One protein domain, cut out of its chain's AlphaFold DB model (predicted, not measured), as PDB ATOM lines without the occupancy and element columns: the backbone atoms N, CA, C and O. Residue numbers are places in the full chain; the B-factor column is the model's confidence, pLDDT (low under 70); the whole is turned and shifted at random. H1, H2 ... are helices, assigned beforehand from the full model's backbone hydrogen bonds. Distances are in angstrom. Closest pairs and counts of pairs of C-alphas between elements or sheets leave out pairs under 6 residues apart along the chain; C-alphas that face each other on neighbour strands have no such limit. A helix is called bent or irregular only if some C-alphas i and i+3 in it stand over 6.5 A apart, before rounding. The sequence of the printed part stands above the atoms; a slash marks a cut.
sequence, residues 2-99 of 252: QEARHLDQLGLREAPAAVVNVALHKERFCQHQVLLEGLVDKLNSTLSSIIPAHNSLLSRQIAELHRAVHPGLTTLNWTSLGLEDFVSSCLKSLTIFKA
ATOM      1  N   GLN A   2     202.436 255.132 201.459       60.03
ATOM      2  CA  GLN A   2     203.008 254.670 202.733       60.03
ATOM      3  C   GLN A   2     202.971 255.799 203.776       60.03
ATOM      4  O   GLN A   2     202.391 255.594 204.830       60.03
ATOM      5  N   GLU A   3     203.402 257.018 203.440       63.84
ATOM      6  CA  GLU A   3     203.356 258.184 204.348       63.84
ATOM      7  C   GLU A   3     202.024 258.400 205.081       63.84
ATOM      8  O   GLU A   3     202.043 258.682 206.269       63.84
ATOM      9  N   ALA A   4     200.871 258.197 204.433       61.78
ATOM     10  CA  ALA A   4     199.562 258.335 205.084       61.78
ATOM     11  C   ALA A   4     199.332 257.286 206.189       61.78
ATOM     12  O   ALA A   4     198.806 257.611 207.247       61.78
ATOM     13  N   ARG A   5     199.774 256.036 205.972       60.66
ATOM     14  CA  ARG A   5     199.743 254.978 206.998       60.66
ATOM     15  C   ARG A   5     200.735 255.254 208.125       60.66
ATOM     16  O   ARG A   5     200.430 254.971 209.274       60.66
ATOM     17  N   HIS A   6     201.905 255.799 207.798       66.19
ATOM     18  CA  HIS A   6     202.902 256.170 208.800       66.19
ATOM     19  C   HIS A   6     202.429 257.366 209.646       66.19
ATOM     20  O   HIS A   6     202.618 257.350 210.853       66.19
ATOM     21  N   LEU A   7     201.749 258.357 209.058       65.56
ATOM     22  CA  LEU A   7     201.154 259.498 209.773       65.56
ATOM     23  C   LEU A   7     200.033 259.077 210.737       65.56
ATOM     24  O   LEU A   7     199.982 259.573 211.861       65.56
ATOM     25  N   ASP A   8     199.195 258.125 210.323       65.00
ATOM     26  CA  ASP A   8     198.136 257.549 211.162       65.00
ATOM     27  C   ASP A   8     198.725 256.730 212.330       65.00
ATOM     28  O   ASP A   8     198.332 256.888 213.485       65.00
ATOM     29  N   GLN A   9     199.774 255.939 212.064       68.12
ATOM     30  CA  GLN A   9     200.531 255.206 213.093       68.12
ATOM     31  C   GLN A   9     201.297 256.120 214.061       68.12
ATOM     32  O   GLN A   9     201.519 255.745 215.210       68.12
ATOM     33  N   LEU A  10     201.695 257.314 213.613       70.69
ATOM     34  CA  LEU A  10     202.359 258.334 214.429       70.69
ATOM     35  C   LEU A  10     201.372 259.163 215.273       70.69
ATOM     36  O   LEU A  10     201.804 260.030 216.030       70.69
ATOM     37  N   GLY A  11     200.058 258.920 215.166       62.09
ATOM     38  CA  GLY A  11     199.034 259.627 215.943       62.09
ATOM     39  C   GLY A  11     198.868 261.107 215.571       62.09
ATOM     40  O   GLY A  11     198.225 261.859 216.308       62.09
ATOM     41  N   LEU A  12     199.435 261.539 214.439       61.41
ATOM     42  CA  LEU A  12     199.334 262.906 213.933       61.41
ATOM     43  C   LEU A  12     197.948 263.096 213.300       61.41
ATOM     44  O   LEU A  12     197.719 262.764 212.140       61.41
ATOM     45  N   ARG A  13     197.006 263.622 214.093       55.19
ATOM     46  CA  ARG A  13     195.569 263.737 213.766       55.19
ATOM     47  C   ARG A  13     195.213 264.705 212.629       55.19
ATOM     48  O   ARG A  13     194.050 264.769 212.249       55.19
ATOM     49  N   GLU A  14     196.174 265.428 212.063       60.94
ATOM     50  CA  GLU A  14     195.928 266.447 211.033       60.94
ATOM     51  C   GLU A  14     196.699 266.140 209.743       60.94
ATOM     52  O   GLU A  14     197.494 266.935 209.247       60.94
ATOM     53  N   ALA A  15     196.474 264.957 209.169       61.81
ATOM     54  CA  ALA A  15     196.835 264.738 207.773       61.81
ATOM     55  C   ALA A  15     195.897 265.580 206.877       61.81
ATOM     56  O   ALA A  15     194.678 265.545 207.078       61.81
ATOM     57  N   PRO A  16     196.410 266.314 205.868       74.38
ATOM     58  CA  PRO A  16     195.568 267.071 204.946       74.38
ATOM     59  C   PRO A  16     194.500 266.171 204.315       74.38
ATOM     60  O   PRO A  16     194.802 265.046 203.914       74.38
ATOM     61  N   ALA A  17     193.268 266.668 204.157       68.56
ATOM     62  CA  ALA A  17     192.140 265.885 203.631       68.56
ATOM     63  C   ALA A  17     192.445 265.191 202.283       68.56
ATOM     64  O   ALA A  17     191.944 264.103 202.003       68.56
ATOM     65  N   ALA A  18     193.332 265.779 201.475       68.19
ATOM     66  CA  ALA A  18     193.839 265.184 200.242       68.19
ATOM     67  C   ALA A  18     194.619 263.873 200.470       68.19
ATOM     68  O   ALA A  18     194.430 262.907 199.735       68.19
ATOM     69  N   VAL A  19     195.463 263.807 201.505       69.12
ATOM     70  CA  VAL A  19     196.273 262.624 201.847       69.12
ATOM     71  C   VAL A  19     195.379 261.480 202.326       69.12
ATOM     72  O   VAL A  19     195.591 260.329 201.942       69.12
ATOM     73  N   VAL A  20     194.339 261.807 203.098       70.44
ATOM     74  CA  VAL A  20     193.344 260.842 203.583       70.44
ATOM     75  C   VAL A  20     192.509 260.286 202.426       70.44
ATOM     76  O   VAL A  20     192.393 259.070 202.301       70.44
ATOM     77  N   ASN A  21     192.013 261.135 201.519       72.12
ATOM     78  CA  ASN A  21     191.262 260.688 200.336       72.12
ATOM     79  C   ASN A  21     192.093 259.787 199.408       72.12
ATOM     80  O   ASN A  21     191.602 258.768 198.920       72.12
ATOM     81  N   VAL A  22     193.369 260.116 199.186       73.06
ATOM     82  CA  VAL A  22     194.273 259.279 198.378       73.06
ATOM     83  C   VAL A  22     194.550 257.937 199.059       73.06
ATOM     84  O   VAL A  22     194.633 256.910 198.386       73.06
ATOM     85  N   ALA A  23     194.674 257.919 200.388       73.50
ATOM     86  CA  ALA A  23     194.844 256.686 201.149       73.50
ATOM     87  C   ALA A  23     193.580 255.810 201.130       73.50
ATOM     88  O   ALA A  23     193.701 254.590 201.008       73.50
ATOM     89  N   LEU A  24     192.391 256.421 201.182       78.19
ATOM     90  CA  LEU A  24     191.097 255.735 201.152       78.19
ATOM     91  C   LEU A  24     190.856 255.015 199.816       78.19
ATOM     92  O   LEU A  24     190.337 253.904 199.784       78.19
ATOM     93  N   HIS A  25     191.281 255.624 198.708       78.25
ATOM     94  CA  HIS A  25     191.120 255.065 197.361       78.25
ATOM     95  C   HIS A  25     192.312 254.224 196.881       78.25
ATOM     96  O   HIS A  25     192.348 253.814 195.720       78.25
ATOM     97  N   LYS A  26     193.275 253.928 197.764       80.75
ATOM     98  CA  LYS A  26     194.498 253.179 197.441       80.75
ATOM     99  C   LYS A  26     194.234 251.900 196.652       80.75
ATOM    100  O   LYS A  26     194.877 251.666 195.634       80.75
ATOM    101  N   GLU A  27     193.323 251.068 197.145       81.56
ATOM    102  CA  GLU A  27     193.058 249.752 196.562       81.56
ATOM    103  C   GLU A  27     192.558 249.868 195.118       81.56
ATOM    104  O   GLU A  27     193.064 249.186 194.227       81.56
ATOM    105  N   ARG A  28     191.670 250.835 194.863       80.88
ATOM    106  CA  ARG A  28     191.164 251.144 193.525       80.88
ATOM    107  C   ARG A  28     192.271 251.619 192.583       80.88
ATOM    108  O   ARG A  28     192.332 251.180 191.440       80.88
ATOM    109  N   PHE A  29     193.174 252.484 193.047       82.31
ATOM    110  CA  PHE A  29     194.292 252.945 192.216       82.31
ATOM    111  C   PHE A  29     195.270 251.818 191.872       82.31
ATOM    112  O   PHE A  29     195.733 251.749 190.736       82.31
ATOM    113  N   CYS A  30     195.546 250.907 192.812       84.62
ATOM    114  CA  CYS A  30     196.359 249.723 192.532       84.62
ATOM    115  C   CYS A  30     195.698 248.817 191.478       84.62
ATOM    116  O   CYS A  30     196.378 248.348 190.571       84.62
ATOM    117  N   GLN A  31     194.379 248.615 191.546       86.25
ATOM    118  CA  GLN A  31     193.642 247.855 190.527       86.25
ATOM    119  C   GLN A  31     193.700 248.540 189.153       86.25
ATOM    120  O   GLN A  31     194.006 247.893 188.154       86.25
ATOM    121  N   HIS A  32     193.479 249.856 189.102       86.62
ATOM    122  CA  HIS A  32     193.596 250.648 187.877       86.62
ATOM    123  C   HIS A  32     194.994 250.553 187.246       86.62
ATOM    124  O   HIS A  32     195.103 250.419 186.029       86.62
ATOM    125  N   GLN A  33     196.053 250.589 188.061       87.00
ATOM    126  CA  GLN A  33     197.429 250.433 187.589       87.00
ATOM    127  C   GLN A  33     197.632 249.078 186.903       87.00
ATOM    128  O   GLN A  33     198.065 249.045 185.754       87.00
ATOM    129  N   VAL A  34     197.245 247.980 187.560       89.62
ATOM    130  CA  VAL A  34     197.376 246.623 186.998       89.62
ATOM    131  C   VAL A  34     196.593 246.480 185.687       89.62
ATOM    132  O   VAL A  34     197.077 245.872 184.732       89.62
ATOM    133  N   LEU A  35     195.390 247.061 185.607       88.56
ATOM    134  CA  LEU A  35     194.573 247.038 184.389       88.56
ATOM    135  C   LEU A  35     195.235 247.786 183.224       88.56
ATOM    136  O   LEU A  35     195.223 247.295 182.094       88.56
ATOM    137  N   LEU A  36     195.804 248.963 183.490       89.00
ATOM    138  CA  LEU A  36     196.474 249.774 182.475       89.00
ATOM    139  C   LEU A  36     197.796 249.151 182.021       89.00
ATOM    140  O   LEU A  36     198.044 249.101 180.818       89.00
ATOM    141  N   GLU A  37     198.600 248.625 182.946       90.88
ATOM    142  CA  GLU A  37     199.823 247.877 182.621       90.88
ATOM    143  C   GLU A  37     199.493 246.681 181.717       90.88
ATOM    144  O   GLU A  37     200.036 246.560 180.619       90.88
ATOM    145  N   GLY A  38     198.489 245.880 182.090       91.19
ATOM    146  CA  GLY A  38     198.049 244.750 181.275       91.19
ATOM    147  C   GLY A  38     197.494 245.143 179.898       91.19
ATOM    148  O   GLY A  38     197.629 244.379 178.938       91.19
ATOM    149  N   LEU A  39     196.867 246.318 179.767       90.31
ATOM    150  CA  LEU A  39     196.423 246.849 178.475       90.31
ATOM    151  C   LEU A  39     197.618 247.240 177.595       90.31
ATOM    152  O   LEU A  39     197.650 246.875 176.418       90.31
ATOM    153  N   VAL A  40     198.591 247.956 178.159       90.62
ATOM    154  CA  VAL A  40     199.800 248.402 177.452       90.62
ATOM    155  C   VAL A  40     200.629 247.208 176.984       90.62
ATOM    156  O   VAL A  40     201.027 247.168 175.820       90.62
ATOM    157  N   ASP A  41     200.805 246.188 177.822       91.94
ATOM    158  CA  ASP A  41     201.531 244.967 177.452       91.94
ATOM    159  C   ASP A  41     200.859 244.222 176.290       91.94
ATOM    160  O   ASP A  41     201.513 243.772 175.339       91.94
ATOM    161  N   LYS A  42     199.525 244.130 176.307       89.88
ATOM    162  CA  LYS A  42     198.751 243.512 175.216       89.88
ATOM    163  C   LYS A  42     198.815 244.328 173.926       89.88
ATOM    164  O   LYS A  42     198.915 243.744 172.845       89.88
ATOM    165  N   LEU A  43     198.771 245.656 174.020       88.81
ATOM    166  CA  LEU A  43     198.931 246.546 172.869       88.81
ATOM    167  C   LEU A  43     200.320 246.383 172.249       88.81
ATOM    168  O   LEU A  43     200.423 246.109 171.056       88.81
ATOM    169  N   ASN A  44     201.374 246.476 173.059       88.50
ATOM    170  CA  ASN A  44     202.756 246.365 172.598       88.50
ATOM    171  C   ASN A  44     203.045 244.998 171.972       88.50
ATOM    172  O   ASN A  44     203.613 244.932 170.884       88.50
ATOM    173  N   SER A  45     202.603 243.908 172.605       88.44
ATOM    174  CA  SER A  45     202.784 242.560 172.047       88.44
ATOM    175  C   SER A  45     202.053 242.388 170.712       88.44
ATOM    176  O   SER A  45     202.637 241.868 169.764       88.44
ATOM    177  N   THR A  46     200.821 242.889 170.596       84.50
ATOM    178  CA  THR A  46     200.044 242.809 169.348       84.50
ATOM    179  C   THR A  46     200.638 243.676 168.242       84.50
ATOM    180  O   THR A  46     200.668 243.253 167.097       84.50
ATOM    181  N   LEU A  47     201.139 244.871 168.554       82.12
ATOM    182  CA  LEU A  47     201.783 245.731 167.558       82.12
ATOM    183  C   LEU A  47     203.144 245.179 167.121       82.12
ATOM    184  O   LEU A  47     203.491 245.270 165.947       82.12
ATOM    185  N   SER A  48     203.891 244.555 168.036       82.19
ATOM    186  CA  SER A  48     205.194 243.953 167.726       82.19
ATOM    187  C   SER A  48     205.111 242.733 166.805       82.19
ATOM    188  O   SER A  48     206.079 242.430 166.111       82.19
ATOM    189  N   SER A  49     203.970 242.035 166.770       77.69
ATOM    190  CA  SER A  49     203.784 240.858 165.916       77.69
ATOM    191  C   SER A  49     203.432 241.207 164.466       77.69
ATOM    192  O   SER A  49     203.438 240.328 163.604       77.69
ATOM    193  N   ILE A  50     203.139 242.477 164.171       76.12
ATOM    194  CA  ILE A  50     202.744 242.915 162.833       76.12
ATOM    195  C   ILE A  50     203.986 243.173 161.990       76.12
ATOM    196  O   ILE A  50     204.831 244.011 162.304       76.12
ATOM    197  N   ILE A  51     204.076 242.463 160.868       67.38
ATOM    198  CA  ILE A  51     205.161 242.632 159.905       67.38
ATOM    199  C   ILE A  51     205.047 244.033 159.268       67.38
ATOM    200  O   ILE A  51     203.978 244.377 158.753       67.38
ATOM    201  N   PRO A  52     206.142 244.817 159.189       66.75
ATOM    202  CA  PRO A  52     206.125 246.182 158.654       66.75
ATOM    203  C   PRO A  52     205.528 246.318 157.245       66.75
ATOM    204  O   PRO A  52     204.919 247.337 156.923       66.75
ATOM    205  N   ALA A  53     205.659 245.278 156.415       60.56
ATOM    206  CA  ALA A  53     205.123 245.229 155.054       60.56
ATOM    207  C   ALA A  53     203.586 245.308 154.986       60.56
ATOM    208  O   ALA A  53     203.036 245.646 153.940       60.56
ATOM    209  N   HIS A  54     202.884 245.016 156.084       69.12
ATOM    210  CA  HIS A  54     201.423 245.050 156.156       69.12
ATOM    211  C   HIS A  54     200.874 246.318 156.828       69.12
ATOM    212  O   HIS A  54     199.661 246.517 156.840       69.12
ATOM    213  N   ASN A  55     201.736 247.218 157.315       71.12
ATOM    214  CA  ASN A  55     201.309 248.459 157.972       71.12
ATOM    215  C   ASN A  55     200.542 249.396 157.034       71.12
ATOM    216  O   ASN A  55     199.597 250.054 157.462       71.12
ATOM    217  N   SER A  56     200.906 249.443 155.749       74.62
ATOM    218  CA  SER A  56     200.160 250.234 154.763       74.62
ATOM    219  C   SER A  56     198.756 249.670 154.531       74.62
ATOM    220  O   SER A  56     197.801 250.435 154.402       74.62
ATOM    221  N   LEU A  57     198.630 248.340 154.527       78.06
ATOM    222  CA  LEU A  57     197.376 247.623 154.305       78.06
ATOM    223  C   LEU A  57     196.416 247.753 155.496       78.06
ATOM    224  O   LEU A  57     195.217 247.900 155.301       78.06
ATOM    225  N   LEU A  58     196.947 247.720 156.721       84.31
ATOM    226  CA  LEU A  58     196.175 247.783 157.969       84.31
ATOM    227  C   LEU A  58     196.032 249.209 158.526       84.31
ATOM    228  O   LEU A  58     195.601 249.392 159.664       84.31
ATOM    229  N   SER A  59     196.410 250.231 157.756       84.06
ATOM    230  CA  SER A  59     196.490 251.626 158.214       84.06
ATOM    231  C   SER A  59     195.183 252.144 158.827       84.06
ATOM    232  O   SER A  59     195.206 252.790 159.876       84.06
ATOM    233  N   ARG A  60     194.031 251.801 158.235       85.38
ATOM    234  CA  ARG A  60     192.707 252.161 158.763       85.38
ATOM    235  C   ARG A  60     192.431 251.499 160.114       85.38
ATOM    236  O   ARG A  60     191.992 252.164 161.047       85.38
ATOM    237  N   GLN A  61     192.717 250.206 160.234       87.62
ATOM    238  CA  GLN A  61     192.494 249.422 161.451       87.62
ATOM    239  C   GLN A  61     193.418 249.890 162.584       87.62
ATOM    240  O   GLN A  61     193.000 249.980 163.737       87.62
ATOM    241  N   ILE A  62     194.657 250.258 162.247       87.38
ATOM    242  CA  ILE A  62     195.608 250.870 163.180       87.38
ATOM    243  C   ILE A  62     195.075 252.230 163.659       87.38
ATOM    244  O   ILE A  62     195.094 252.508 164.858       87.38
ATOM    245  N   ALA A  63     194.536 253.061 162.762       87.88
ATOM    246  CA  ALA A  63     193.933 254.341 163.135       87.88
ATOM    247  C   ALA A  63     192.711 254.176 164.063       87.88
ATOM    248  O   ALA A  63     192.552 254.946 165.014       87.88
ATOM    249  N   GLU A  64     191.874 253.157 163.843       87.12
ATOM    250  CA  GLU A  64     190.758 252.826 164.741       87.12
ATOM    251  C   GLU A  64     191.244 252.402 166.132       87.12
ATOM    252  O   GLU A  64     190.709 252.875 167.139       87.12
ATOM    253  N   LEU A  65     192.302 251.587 166.205       89.50
ATOM    254  CA  LEU A  65     192.921 251.209 167.474       89.50
ATOM    255  C   LEU A  65     193.505 252.430 168.202       89.50
ATOM    256  O   LEU A  65     193.263 252.608 169.397       89.50
ATOM    257  N   HIS A  66     194.202 253.321 167.491       89.06
ATOM    258  CA  HIS A  66     194.699 254.573 168.069       89.06
ATOM    259  C   HIS A  66     193.571 255.450 168.607       89.06
ATOM    260  O   HIS A  66     193.693 255.997 169.701       89.06
ATOM    261  N   ARG A  67     192.456 255.557 167.878       90.19
ATOM    262  CA  ARG A  67     191.279 256.306 168.330       90.19
ATOM    263  C   ARG A  67     190.681 255.711 169.608       90.19
ATOM    264  O   ARG A  67     190.246 256.478 170.463       90.19
ATOM    265  N   ALA A  68     190.675 254.386 169.753       88.69
ATOM    266  CA  ALA A  68     190.216 253.726 170.975       88.69
ATOM    267  C   ALA A  68     191.123 254.037 172.177       88.69
ATOM    268  O   ALA A  68     190.615 254.260 173.269       88.69
ATOM    269  N   VAL A  69     192.443 254.120 171.968       89.62
ATOM    270  CA  VAL A  69     193.437 254.411 173.019       89.62
ATOM    271  C   VAL A  69     193.526 255.908 173.355       89.62
ATOM    272  O   VAL A  69     193.869 256.269 174.479       89.62
ATOM    273  N   HIS A  70     193.184 256.793 172.416       90.00
ATOM    274  CA  HIS A  70     193.366 258.244 172.536       90.00
ATOM    275  C   HIS A  70     192.784 258.898 173.812       90.00
ATOM    276  O   HIS A  70     193.461 259.759 174.384       90.00
ATOM    277  N   PRO A  71     191.600 258.501 174.326       89.19
ATOM    278  CA  PRO A  71     191.090 259.016 175.600       89.19
ATOM    279  C   PRO A  71     192.035 258.761 176.782       89.19
ATOM    280  O   PRO A  71     192.158 259.612 177.659       89.19
ATOM    281  N   GLY A  72     192.763 257.638 176.775       86.31
ATOM    282  CA  GLY A  72     193.764 257.292 177.790       86.31
ATOM    283  C   GLY A  72     194.997 258.197 177.789       86.31
ATOM    284  O   GLY A  72     195.718 258.242 178.778       86.31
ATOM    285  N   LEU A  73     195.231 258.928 176.695       84.62
ATOM    286  CA  LEU A  73     196.377 259.826 176.526       84.62
ATOM    287  C   LEU A  73     196.032 261.301 176.760       84.62
ATOM    288  O   LEU A  73     196.934 262.130 176.820       84.62
ATOM    289  N   THR A  74     194.744 261.646 176.832       85.56
ATOM    290  CA  THR A  74     194.292 263.046 176.817       85.56
ATOM    291  C   THR A  74     193.343 263.378 177.961       85.56
ATOM    292  O   THR A  74     193.617 264.294 178.732       85.56
ATOM    293  N   THR A  75     192.226 262.663 178.074       80.56
ATOM    294  CA  THR A  75     191.102 263.051 178.939       80.56
ATOM    295  C   THR A  75     190.986 262.212 180.202       80.56
ATOM    296  O   THR A  75     190.477 262.702 181.210       80.56
ATOM    297  N   LEU A  76     191.447 260.961 180.173       80.19
ATOM    298  CA  LEU A  76     191.392 260.069 181.324       80.19
ATOM    299  C   LEU A  76     192.550 260.329 182.282       80.19
ATOM    300  O   LEU A  76     193.713 260.420 181.900       80.19
ATOM    301  N   ASN A  77     192.207 260.394 183.562       75.75
ATOM    302  CA  ASN A  77     193.150 260.455 184.668       75.75
ATOM    303  C   ASN A  77     192.872 259.319 185.664       75.75
ATOM    304  O   ASN A  77     191.828 258.669 185.623       75.75
ATOM    305  N   TRP A  78     193.791 259.106 186.604       69.12
ATOM    306  CA  TRP A  78     193.725 258.028 187.599       69.12
ATOM    307  C   TRP A  78     192.463 258.045 188.483       69.12
ATOM    308  O   TRP A  78     192.105 257.017 189.055       69.12
ATOM    309  N   THR A  79     191.773 259.189 188.571       70.12
ATOM    310  CA  THR A  79     190.518 259.385 189.322       70.12
ATOM    311  C   THR A  79     189.249 259.202 188.485       70.12
ATOM    312  O   THR A  79     188.145 259.339 189.005       70.12
ATOM    313  N   SER A  80     189.380 258.914 187.189       80.12
ATOM    314  CA  SER A  80     188.241 258.818 186.278       80.12
ATOM    315  C   SER A  80     187.367 257.608 186.605       80.12
ATOM    316  O   SER A  80     187.847 256.479 186.684       80.12
ATOM    317  N   LEU A  81     186.061 257.845 186.767       76.31
ATOM    318  CA  LEU A  81     185.107 256.793 187.123       76.31
ATOM    319  C   LEU A  81     184.932 255.749 186.005       76.31
ATOM    320  O   LEU A  81     184.684 254.591 186.309       76.31
ATOM    321  N   GLY A  82     185.100 256.157 184.742       83.56
ATOM    322  CA  GLY A  82     184.932 255.315 183.549       83.56
ATOM    323  C   GLY A  82     186.207 254.624 183.052       83.56
ATOM    324  O   GLY A  82     186.282 254.275 181.874       83.56
ATOM    325  N   LEU A  83     187.236 254.465 183.895       85.94
ATOM    326  CA  LEU A  83     188.489 253.826 183.477       85.94
ATOM    327  C   LEU A  83     188.284 252.355 183.085       85.94
ATOM    328  O   LEU A  83     188.835 251.902 182.087       85.94
ATOM    329  N   GLU A  84     187.479 251.615 183.846       86.69
ATOM    330  CA  GLU A  84     187.211 250.196 183.585       86.69
ATOM    331  C   GLU A  84     186.481 249.987 182.250       86.69
ATOM    332  O   GLU A  84     186.854 249.109 181.466       86.69
ATOM    333  N   ASP A  85     185.509 250.849 181.938       88.69
ATOM    334  CA  ASP A  85     184.804 250.851 180.652       88.69
ATOM    335  C   ASP A  85     185.748 251.194 179.495       88.69
ATOM    336  O   ASP A  85     185.712 250.560 178.436       88.69
ATOM    337  N   PHE A  86     186.640 252.167 179.701       90.81
ATOM    338  CA  PHE A  86     187.676 252.515 178.733       90.81
ATOM    339  C   PHE A  86     188.620 251.339 178.458       90.81
ATOM    340  O   PHE A  86     188.837 250.993 177.293       90.81
ATOM    341  N   VAL A  87     189.151 250.700 179.506       89.75
ATOM    342  CA  VAL A  87     190.041 249.536 179.374       89.75
ATOM    343  C   VAL A  87     189.316 248.411 178.639       89.75
ATOM    344  O   VAL A  87     189.858 247.848 177.688       89.75
ATOM    345  N   SER A  88     188.067 248.131 179.008       90.38
ATOM    346  CA  SER A  88     187.238 247.111 178.358       90.38
ATOM    347  C   SER A  88     187.006 247.413 176.873       90.38
ATOM    348  O   SER A  88     187.131 246.525 176.026       90.38
ATOM    349  N   SER A  89     186.736 248.675 176.527       91.31
ATOM    350  CA  SER A  89     186.572 249.131 175.142       91.31
ATOM    351  C   SER A  89     187.863 248.991 174.323       91.31
ATOM    352  O   SER A  89     187.837 248.501 173.186       91.31
ATOM    353  N   CYS A  90     189.013 249.338 174.909       91.69
ATOM    354  CA  CYS A  90     190.318 249.166 174.272       91.69
ATOM    355  C   CYS A  90     190.639 247.690 174.032       91.69
ATOM    356  O   CYS A  90     191.025 247.319 172.925       91.69
ATOM    357  N   LEU A  91     190.421 246.828 175.031       91.12
ATOM    358  CA  LEU A  91     190.629 245.383 174.900       91.12
ATOM    359  C   LEU A  91     189.717 244.767 173.835       91.12
ATOM    360  O   LEU A  91     190.155 243.910 173.065       91.12
ATOM    361  N   LYS A  92     188.464 245.225 173.740       91.62
ATOM    362  CA  LYS A  92     187.537 244.795 172.687       91.62
ATOM    363  C   LYS A  92     188.040 245.206 171.303       91.62
ATOM    364  O   LYS A  92     188.080 244.371 170.403       91.62
ATOM    365  N   SER A  93     188.463 246.459 171.150       90.81
ATOM    366  CA  SER A  93     189.010 246.980 169.889       90.81
ATOM    367  C   SER A  93     190.273 246.222 169.474       90.81
ATOM    368  O   SER A  93     190.410 245.829 168.319       90.81
ATOM    369  N   LEU A  94     191.148 245.918 170.436       91.12
ATOM    370  CA  LEU A  94     192.352 245.119 170.226       91.12
ATOM    371  C   LEU A  94     192.037 243.679 169.801       91.12
ATOM    372  O   LEU A  94     192.692 243.135 168.916       91.12
ATOM    373  N   THR A  95     191.016 243.065 170.401       90.88
ATOM    374  CA  THR A  95     190.578 241.707 170.041       90.88
ATOM    375  C   THR A  95     190.069 241.659 168.601       90.88
ATOM    376  O   THR A  95     190.454 240.768 167.846       90.88
ATOM    377  N   ILE A  96     189.249 242.639 168.202       89.88
ATOM    378  CA  ILE A  96     188.754 242.766 166.823       89.88
ATOM    379  C   ILE A  96     189.928 242.953 165.862       89.88
ATOM    380  O   ILE A  96     190.044 242.223 164.883       89.88
ATOM    381  N   PHE A  97     190.834 243.877 166.182       89.94
ATOM    382  CA  PHE A  97     192.020 244.158 165.385       89.94
ATOM    383  C   PHE A  97     192.873 242.903 165.146       89.94
ATOM    384  O   PHE A  97     193.221 242.594 164.006       89.94
ATOM    385  N   LYS A  98     193.163 242.144 166.210       89.06
ATOM    386  CA  LYS A  98     193.931 240.899 166.125       89.06
ATOM    387  C   LYS A  98     193.235 239.864 165.240       89.06
ATOM    388  O   LYS A  98     193.875 239.304 164.353       89.06
ATOM    389  N   ALA A  99     191.933 239.659 165.432       90.38
ATOM    390  CA  ALA A  99     191.156 238.724 164.621       90.38
ATOM    391  C   ALA A  99     191.151 239.114 163.132       90.38
ATOM    392  O   ALA A  99     191.284 238.250 162.265       90.38
TER     393      ALA A  99
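Overview. This is residues 2 to 99 of the 252 residues of the protein "DHC_N1 domain-containing protein" of Eimeria mitis (UniProt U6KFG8). A rod-shaped model is built on one long helix, H3, with H5 beside its later part and H4 folded back along H5 as a helical hairpin, while two short helices, H1 and H2, make a small corner at the other end of the rod. This small end is joined to the rest through the tight link from H2 to H3, and H1 and H2 have no contact with H4 or H5. The printed part has 98 residues with five named helices, in the order H1, H2, H3, H4, H5, and no named strand; the class is all helix. It is only just extended, close to loose, with a radius of gyration of the C-alphas of 18.9 A, and the C-alphas span 63 by 21 by 17 A.

Along the chain. H3, the longest helix, holds residues 26 to 48 and measures 32.9 A from C-alpha 26 at (194.498, 253.179, 197.441) to C-alpha 48 at (205.194, 243.953, 167.726). H5 holds residues 83 to 99 and is 24.3 A long, ending with C-alpha 99 at (191.156, 238.724, 164.621). H4 holds residues 59 to 74 and is 21.9 A long. It has a kink of 40 degrees near residue 68 and is irregular, with C-alphas 68 and 71 7.1 A apart. H2 is residues 17 to 24, and H1 is residues 2 to 9, beginning with C-alpha 2 at (203.008, 254.670, 202.733).

Arrangement. H3 touches H5 at a shallow tilt of 18 degrees, the same way; their closest C-alphas, those of Leu 39 and Leu 91, are 7.0 A apart. H4 and H5 form a hairpin and touch at a shallow tilt of 13 degrees, opposite ways, with the closest C-alphas, those of Ala 68 and Cys 90, 5.6 A apart. H3 and H4 are near each other, with 6 pairs of C-alphas within 10 A. H2 and H3 meet only through their link. H1 touches H2, about perpendicular at 79 degrees, and their closest C-alphas, those of Ala 4 and Val 19, are 6.3 A apart. H1 and H3 are apart. In H1, H2, H3 and H5 every O i to N i+4 pair is within hydrogen-bond range; in H4, 9 of 12 are.

Size, cuts and confidence. The two C-alphas farthest apart, those of Gly 11 and Ala 53, are 62.9 A apart. The printed part has no cut, and none of its links is long. The mean pLDDT of the printed part is 80.4; 21 residues are under 70, namely residues 2 to 9, 11 to 15, 17 to 19, 51 to 54 and 78.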